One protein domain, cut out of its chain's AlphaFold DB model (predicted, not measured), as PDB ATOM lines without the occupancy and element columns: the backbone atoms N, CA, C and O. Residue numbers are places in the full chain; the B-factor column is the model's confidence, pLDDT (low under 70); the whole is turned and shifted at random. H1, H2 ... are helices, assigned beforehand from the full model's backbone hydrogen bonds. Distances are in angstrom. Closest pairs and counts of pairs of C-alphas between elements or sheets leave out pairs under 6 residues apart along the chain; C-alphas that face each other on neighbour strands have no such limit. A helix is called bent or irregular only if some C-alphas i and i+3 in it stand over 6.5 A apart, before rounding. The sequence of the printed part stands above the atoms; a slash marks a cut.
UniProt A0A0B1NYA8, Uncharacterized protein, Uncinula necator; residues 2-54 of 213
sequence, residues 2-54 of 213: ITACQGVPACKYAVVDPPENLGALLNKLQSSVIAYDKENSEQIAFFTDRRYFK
ATOM      1  N   ILE A   2     218.199 121.702 162.091       68.31
ATOM      2  CA  ILE A   2     217.373 122.635 162.890       68.31
ATOM      3  C   ILE A   2     216.501 123.534 161.994       68.31
ATOM      4  O   ILE A   2     215.306 123.660 162.222       68.31
ATOM      5  N   THR A   3     217.065 124.054 160.900       75.69
ATOM      6  CA  THR A   3     216.354 124.844 159.879       75.69
ATOM      7  C   THR A   3     215.296 124.073 159.086       75.69
ATOM      8  O   THR A   3     214.357 124.677 158.592       75.69
ATOM      9  N   ALA A   4     215.410 122.746 158.977       75.19
ATOM     10  CA  ALA A   4     214.414 121.908 158.300       75.19
ATOM     11  C   ALA A   4     213.214 121.590 159.208       75.19
ATOM     12  O   ALA A   4     212.128 121.301 158.721       75.19
ATOM     13  N   CYS A   5     213.406 121.664 160.528       73.31
ATOM     14  CA  CYS A   5     212.351 121.478 161.523       73.31
ATOM     15  C   CYS A   5     211.693 122.808 161.945       73.31
ATOM     16  O   CYS A   5     210.774 122.802 162.765       73.31
ATOM     17  N   GLN A   6     212.142 123.946 161.400       73.06
ATOM     18  CA  GLN A   6     211.515 125.250 161.616       73.06
ATOM     19  C   GLN A   6     210.147 125.287 160.925       73.06
ATOM     20  O   GLN A   6     210.049 125.134 159.713       73.06
ATOM     21  N   GLY A   7     209.087 125.485 161.714       73.31
ATOM     22  CA  GLY A   7     207.701 125.520 161.234       73.31
ATOM     23  C   GLY A   7     206.893 124.250 161.511       73.31
ATOM     24  O   GLY A   7     205.679 124.276 161.349       73.31
ATOM     25  N   VAL A   8     207.522 123.171 161.994       82.75
ATOM     26  CA  VAL A   8     206.803 121.967 162.439       82.75
ATOM     27  C   VAL A   8     206.346 122.162 163.894       82.75
ATOM     28  O   VAL A   8     207.207 122.275 164.772       82.75
ATOM     29  N   PRO A   9     205.028 122.179 164.192       80.81
ATOM     30  CA  PRO A   9     204.515 122.411 165.549       80.81
ATOM     31  C   PRO A   9     205.060 121.399 166.559       80.81
ATOM     32  O   PRO A   9     205.497 121.774 167.645       80.81
ATOM     33  N   ALA A  10     205.141 120.136 166.136       83.56
ATOM     34  CA  ALA A  10     205.646 119.020 166.923       83.56
ATOM     35  C   ALA A  10     207.125 119.158 167.321       83.56
ATOM     36  O   ALA A  10     207.540 118.641 168.352       83.56
ATOM     37  N   CYS A  11     207.930 119.885 166.541       84.88
ATOM     38  CA  CYS A  11     209.364 120.066 166.791       84.88
ATOM     39  C   CYS A  11     209.696 121.420 167.430       84.88
ATOM     40  O   CYS A  11     210.866 121.688 167.713       84.88
ATOM     41  N   LYS A  12     208.693 122.279 167.656       83.00
ATOM     42  CA  LYS A  12     208.875 123.670 168.095       83.00
ATOM     43  C   LYS A  12     209.759 123.771 169.339       83.00
ATOM     44  O   LYS A  12     210.685 124.575 169.363       83.00
ATOM     45  N   TYR A  13     209.525 122.921 170.336       79.88
ATOM     46  CA  TYR A  13     210.274 122.947 171.595       79.88
ATOM     47  C   TYR A  13     211.701 122.400 171.467       79.88
ATOM     48  O   TYR A  13     212.617 122.912 172.105       79.88
ATOM     49  N   ALA A  14     211.924 121.409 170.601       81.62
ATOM     50  CA  ALA A  14     213.254 120.851 170.355       81.62
ATOM     51  C   ALA A  14     214.159 121.783 169.524       81.62
ATOM     52  O   ALA A  14     215.380 121.720 169.639       81.62
ATOM     53  N   VAL A  15     213.565 122.642 168.690       83.06
ATOM     54  CA  VAL A  15     214.272 123.583 167.800       83.06
ATOM     55  C   VAL A  15     214.628 124.901 168.501       83.06
ATOM     56  O   VAL A  15     215.624 125.519 168.136       83.06
ATOM     57  N   VAL A  16     213.840 125.326 169.497       83.00
ATOM     58  CA  VAL A  16     214.078 126.562 170.273       83.00
ATOM     59  C   VAL A  16     215.265 126.427 171.231       83.00
ATOM     60  O   VAL A  16     215.982 127.400 171.443       83.00
ATOM     61  N   ASP A  17     215.495 125.229 171.770       82.88
ATOM     62  CA  ASP A  17     216.599 124.933 172.688       82.88
ATOM     63  C   ASP A  17     217.314 123.634 172.260       82.88
ATOM     64  O   ASP A  17     217.044 122.553 172.799       82.88
ATOM     65  N   PRO A  18     218.163 123.682 171.221       79.62
ATOM     66  CA  PRO A  18     218.832 122.498 170.709       79.62
ATOM     67  C   PRO A  18     220.027 122.112 171.601       79.62
ATOM     68  O   PRO A  18     220.877 122.954 171.886       79.62
ATOM     69  N   PRO A  19     220.154 120.841 172.015       80.50
ATOM     70  CA  PRO A  19     221.346 120.374 172.713       80.50
ATOM     71  C   PRO A  19     222.556 120.313 171.768       80.50
ATOM     72  O   PRO A  19     222.421 120.064 170.571       80.50
ATOM     73  N   GLU A  20     223.755 120.477 172.329       83.00
ATOM     74  CA  GLU A  20     225.021 120.530 171.577       83.00
ATOM     75  C   GLU A  20     225.382 119.198 170.892       83.00
ATOM     76  O   GLU A  20     226.079 119.169 169.880       83.00
ATOM     77  N   ASN A  21     224.867 118.081 171.418       87.56
ATOM     78  CA  ASN A  21     225.120 116.739 170.903       87.56
ATOM     79  C   ASN A  21     224.028 116.294 169.925       87.56
ATOM     80  O   ASN A  21     222.848 116.251 170.275       87.56
ATOM     81  N   LEU A  22     224.430 115.828 168.739       83.94
ATOM     82  CA  LEU A  22     223.513 115.326 167.707       83.94
ATOM     83  C   LEU A  22     222.587 114.212 168.225       83.94
ATOM     84  O   LEU A  22     221.390 114.236 167.958       83.94
ATOM     85  N   GLY A  23     223.118 113.262 169.001       84.69
ATOM     86  CA  GLY A  23     222.311 112.187 169.587       84.69
ATOM     87  C   GLY A  23     221.258 112.707 170.572       84.69
ATOM     88  O   GLY A  23     220.111 112.271 170.545       84.69
ATOM     89  N   ALA A  24     221.616 113.705 171.384       82.44
ATOM     90  CA  ALA A  24     220.676 114.348 172.299       82.44
ATOM     91  C   ALA A  24     219.601 115.145 171.541       82.44
ATOM     92  O   ALA A  24     218.444 115.159 171.953       82.44
ATOM     93  N   LEU A  25     219.962 115.762 170.410       84.94
ATOM     94  CA  LEU A  25     219.031 116.497 169.554       84.94
ATOM     95  C   LEU A  25     218.007 115.557 168.908       84.94
ATOM     96  O   LEU A  25     216.818 115.867 168.905       84.94
ATOM     97  N   LEU A  26     218.449 114.402 168.402       86.50
ATOM     98  CA  LEU A  26     217.564 113.395 167.811       86.50
ATOM     99  C   LEU A  26     216.570 112.844 168.839       86.50
ATOM    100  O   LEU A  26     215.375 112.784 168.554       86.50
ATOM    101  N   ASN A  27     217.037 112.541 170.051       86.12
ATOM    102  CA  ASN A  27     216.165 112.081 171.132       86.12
ATOM    103  C   ASN A  27     215.151 113.162 171.535       86.12
ATOM    104  O   ASN A  27     213.966 112.874 171.668       86.12
ATOM    105  N   LYS A  28     215.585 114.424 171.659       84.25
ATOM    106  CA  LYS A  28     214.699 115.549 172.007       84.25
ATOM    107  C   LYS A  28     213.645 115.801 170.927       84.25
ATOM    108  O   LYS A  28     212.498 116.092 171.258       84.25
ATOM    109  N   LEU A  29     213.999 115.646 169.648       86.00
ATOM    110  CA  LEU A  29     213.049 115.728 168.534       86.00
ATOM    111  C   LEU A  29     212.020 114.599 168.585       86.00
ATOM    112  O   LEU A  29     210.828 114.875 168.492       86.00
ATOM    113  N   GLN A  30     212.457 113.356 168.794       85.88
ATOM    114  CA  GLN A  30     211.543 112.220 168.928       85.88
ATOM    115  C   GLN A  30     210.582 112.402 170.105       85.88
ATOM    116  O   GLN A  30     209.376 112.248 169.937       85.88
ATOM    117  N   SER A  31     211.085 112.800 171.277       84.75
ATOM    118  CA  SER A  31     210.240 113.056 172.448       84.75
ATOM    119  C   SER A  31     209.244 114.193 172.214       84.75
ATOM    120  O   SER A  31     208.095 114.083 172.632       84.75
ATOM    121  N   SER A  32     209.658 115.258 171.523       84.62
ATOM    122  CA  SER A  32     208.786 116.393 171.192       84.62
ATOM    123  C   SER A  32     207.655 115.983 170.239       84.62
ATOM    124  O   SER A  32     206.513 116.385 170.447       84.62
ATOM    125  N   VAL A  33     207.944 115.129 169.248       85.62
ATOM    126  CA  VAL A  33     206.932 114.583 168.324       85.62
ATOM    127  C   VAL A  33     205.947 113.672 169.053       85.62
ATOM    128  O   VAL A  33     204.742 113.859 168.934       85.62
ATOM    129  N   ILE A  34     206.441 112.754 169.885       83.69
ATOM    130  CA  ILE A  34     205.588 111.836 170.654       83.69
ATOM    131  C   ILE A  34     204.677 112.595 171.628       83.69
ATOM    132  O   ILE A  34     203.511 112.234 171.790       83.69
ATOM    133  N   ALA A  35     205.200 113.631 172.292       83.94
ATOM    134  CA  ALA A  35     204.420 114.463 173.202       83.94
ATOM    135  C   ALA A  35     203.327 115.235 172.453       83.94
ATOM    136  O   ALA A  35     202.173 115.215 172.876       83.94
ATOM    137  N   TYR A  36     203.673 115.830 171.308       84.69
ATOM    138  CA  TYR A  36     202.714 116.523 170.456       84.69
ATOM    139  C   TYR A  36     201.601 115.586 169.979       84.69
ATOM    140  O   TYR A  36     200.432 115.912 170.139       84.69
ATOM    141  N   ASP A  37     201.935 114.393 169.487       81.44
ATOM    142  CA  ASP A  37     200.940 113.415 169.033       81.44
ATOM    143  C   ASP A  37     200.037 112.926 170.170       81.44
ATOM    144  O   ASP A  37     198.884 112.581 169.936       81.44
ATOM    145  N   LYS A  38     200.539 112.892 171.411       79.38
ATOM    146  CA  LYS A  38     199.742 112.528 172.588       79.38
ATOM    147  C   LYS A  38     198.771 113.640 172.989       79.38
ATOM    148  O   LYS A  38     197.643 113.338 173.362       79.38
ATOM    149  N   GLU A  39     199.201 114.897 172.921       75.00
ATOM    150  CA  GLU A  39     198.363 116.061 173.238       75.00
ATOM    151  C   GLU A  39     197.333 116.351 172.137       75.00
ATOM    152  O   GLU A  39     196.203 116.723 172.442       75.00
ATOM    153  N   ASN A  40     197.695 116.110 170.875       69.62
ATOM    154  CA  ASN A  40     196.818 116.239 169.709       69.62
ATOM    155  C   ASN A  40     196.105 114.931 169.329       69.62
ATOM    156  O   ASN A  40     195.472 114.867 168.273       69.62
ATOM    157  N   SER A  41     196.180 113.888 170.163       61.22
ATOM    158  CA  SER A  41     195.345 112.698 170.007       61.22
ATOM    159  C   SER A  41     193.921 113.055 170.426       61.22
ATOM    160  O   SER A  41     193.459 112.726 171.517       61.22
ATOM    161  N   GLU A  42     193.215 113.764 169.550       57.59
ATOM    162  CA  GLU A  42     191.765 113.819 169.608       57.59
ATOM    163  C   GLU A  42     191.276 112.375 169.456       57.59
ATOM    164  O   GLU A  42     191.371 111.768 168.388       57.59
ATOM    165  N   GLN A  43     190.813 111.781 170.557       50.94
ATOM    166  CA  GLN A  43     190.104 110.507 170.530       50.94
ATOM    167  C   GLN A  43     188.753 110.746 169.855       50.94
ATOM    168  O   GLN A  43     187.726 110.932 170.509       50.94
ATOM    169  N   ILE A  44     188.757 110.804 168.525       54.84
ATOM    170  CA  ILE A  44     187.534 110.915 167.744       54.84
ATOM    171  C   ILE A  44     186.857 109.543 167.804       54.84
ATOM    172  O   ILE A  44     187.175 108.620 167.056       54.84
ATOM    173  N   ALA A  45     185.946 109.385 168.761       44.91
ATOM    174  CA  ALA A  45     185.103 108.207 168.868       44.91
ATOM    175  C   ALA A  45     184.077 108.226 167.724       44.91
ATOM    176  O   ALA A  45     183.057 108.916 167.784       44.91
ATOM    177  N   PHE A  46     184.354 107.480 166.657       51.81
ATOM    178  CA  PHE A  46     183.430 107.346 165.536       51.81
ATOM    179  C   PHE A  46     182.348 106.312 165.860       51.81
ATOM    180  O   PHE A  46     182.607 105.112 165.961       51.81
ATOM    181  N   PHE A  47     181.106 106.774 165.998       48.00
ATOM    182  CA  PHE A  47     179.942 105.900 166.111       48.00
ATOM    183  C   PHE A  47     179.570 105.359 164.730       48.00
ATOM    184  O   PHE A  47     179.206 106.118 163.834       48.00
ATOM    185  N   THR A  48     179.630 104.041 164.558       49.50
ATOM    186  CA  THR A  48     179.125 103.369 163.355       49.50
ATOM    187  C   THR A  48     177.817 102.646 163.676       49.50
ATOM    188  O   THR A  48     177.708 101.909 164.656       49.50
ATOM    189  N   ASP A  49     176.784 102.885 162.865       49.41
ATOM    190  CA  ASP A  49     175.516 102.157 162.954       49.41
ATOM    191  C   ASP A  49     175.725 100.710 162.460       49.41
ATOM    192  O   ASP A  49     176.280 100.480 161.378       49.41
ATOM    193  N   ARG A  50     175.254  99.722 163.239       55.84
ATOM    194  CA  ARG A  50     175.378  98.274 162.962       55.84
ATOM    195  C   ARG A  50     174.871  97.873 161.573       55.84
ATOM    196  O   ARG A  50     175.290  96.841 161.053       55.84
ATOM    197  N   ARG A  51     173.995  98.672 160.956       54.31
ATOM    198  CA  ARG A  51     173.454  98.424 159.607       54.31
ATOM    199  C   ARG A  51     174.519  98.427 158.507       54.31
ATOM    200  O   ARG A  51     174.351  97.729 157.514       54.31
ATOM    201  N   TYR A  52     175.616  99.162 158.687       51.47
ATOM    202  CA  TYR A  52     176.654  99.317 157.660       51.47
ATOM    203  C   TYR A  52     177.812  98.320 157.795       51.47
ATOM    204  O   TYR A  52     178.668  98.254 156.915       51.47
ATOM    205  N   PHE A  53     177.810  97.483 158.837       50.50
ATOM    206  CA  PHE A  53     178.865  96.496 159.087       50.50
ATOM    207  C   PHE A  53     178.869  95.328 158.079       50.50
ATOM    208  O   PHE A  53     179.830  94.572 158.017       50.50
ATOM    209  N   LYS A  54     177.814  95.170 157.264       50.41
ATOM    210  CA  LYS A  54     177.668  94.033 156.334       50.41
ATOM    211  C   LYS A  54     178.175  94.269 154.905       50.41
ATOM    212  O   LYS A  54     178.122  93.337 154.114       50.41
TER     213      LYS A  54
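Overview. This is residues 2 to 54 of the 213 residues of an uncharacterized protein of Uncinula necator (UniProt A0A0B1NYA8). A small helical hairpin, in which the short H1 folds back through a tight link into the long H2, has a long bare tail: residues 41 to 54 stick out beyond the last residue of H2. This tail makes much of the length, and the body without it spans 28 by 18 by 13 A. The printed part has 53 residues with two named helices, H1 then H2, and no named strand; its class is all helix, with 26 of the 53 residues, under half, in named elements. The whole is extended, with a radius of gyration of the C-alphas of 17.5 A and spans of 57 by 20 by 17 A.

Along the chain. Start at C-alpha 2, at (217.373, 122.635, 162.890), and go on to C-alpha 9 at (204.515, 122.411, 165.549), where H1 begins. H1 holds residues 9 to 16 and measures 11.4 A; it is irregular, with C-alphas 10 and 13 lying 7.7 A apart. H2 holds residues 22 to 39 and runs 25.8 A to C-alpha 39 at (198.363, 116.061, 173.238).

Arrangement. Look at Ala 10 and Val 33, whose C-alphas, 4.8 A apart, are the closest of H1 and H2. The two helices touch and form a hairpin. They run opposite ways at a tilt of 37 degrees, only just steep. In H2 every O i to N i+4 pair is within hydrogen-bond range; in H1 2 of 4 are.

Size, cuts and confidence. The C-alphas of Glu 20 and Arg 51 are the two farthest apart, at 57.4 A. The printed part has no cut. In the B-factor column, the mean pLDDT of the printed part is 73.6, and you will find residue 2 and residues 40 to 54 under 70.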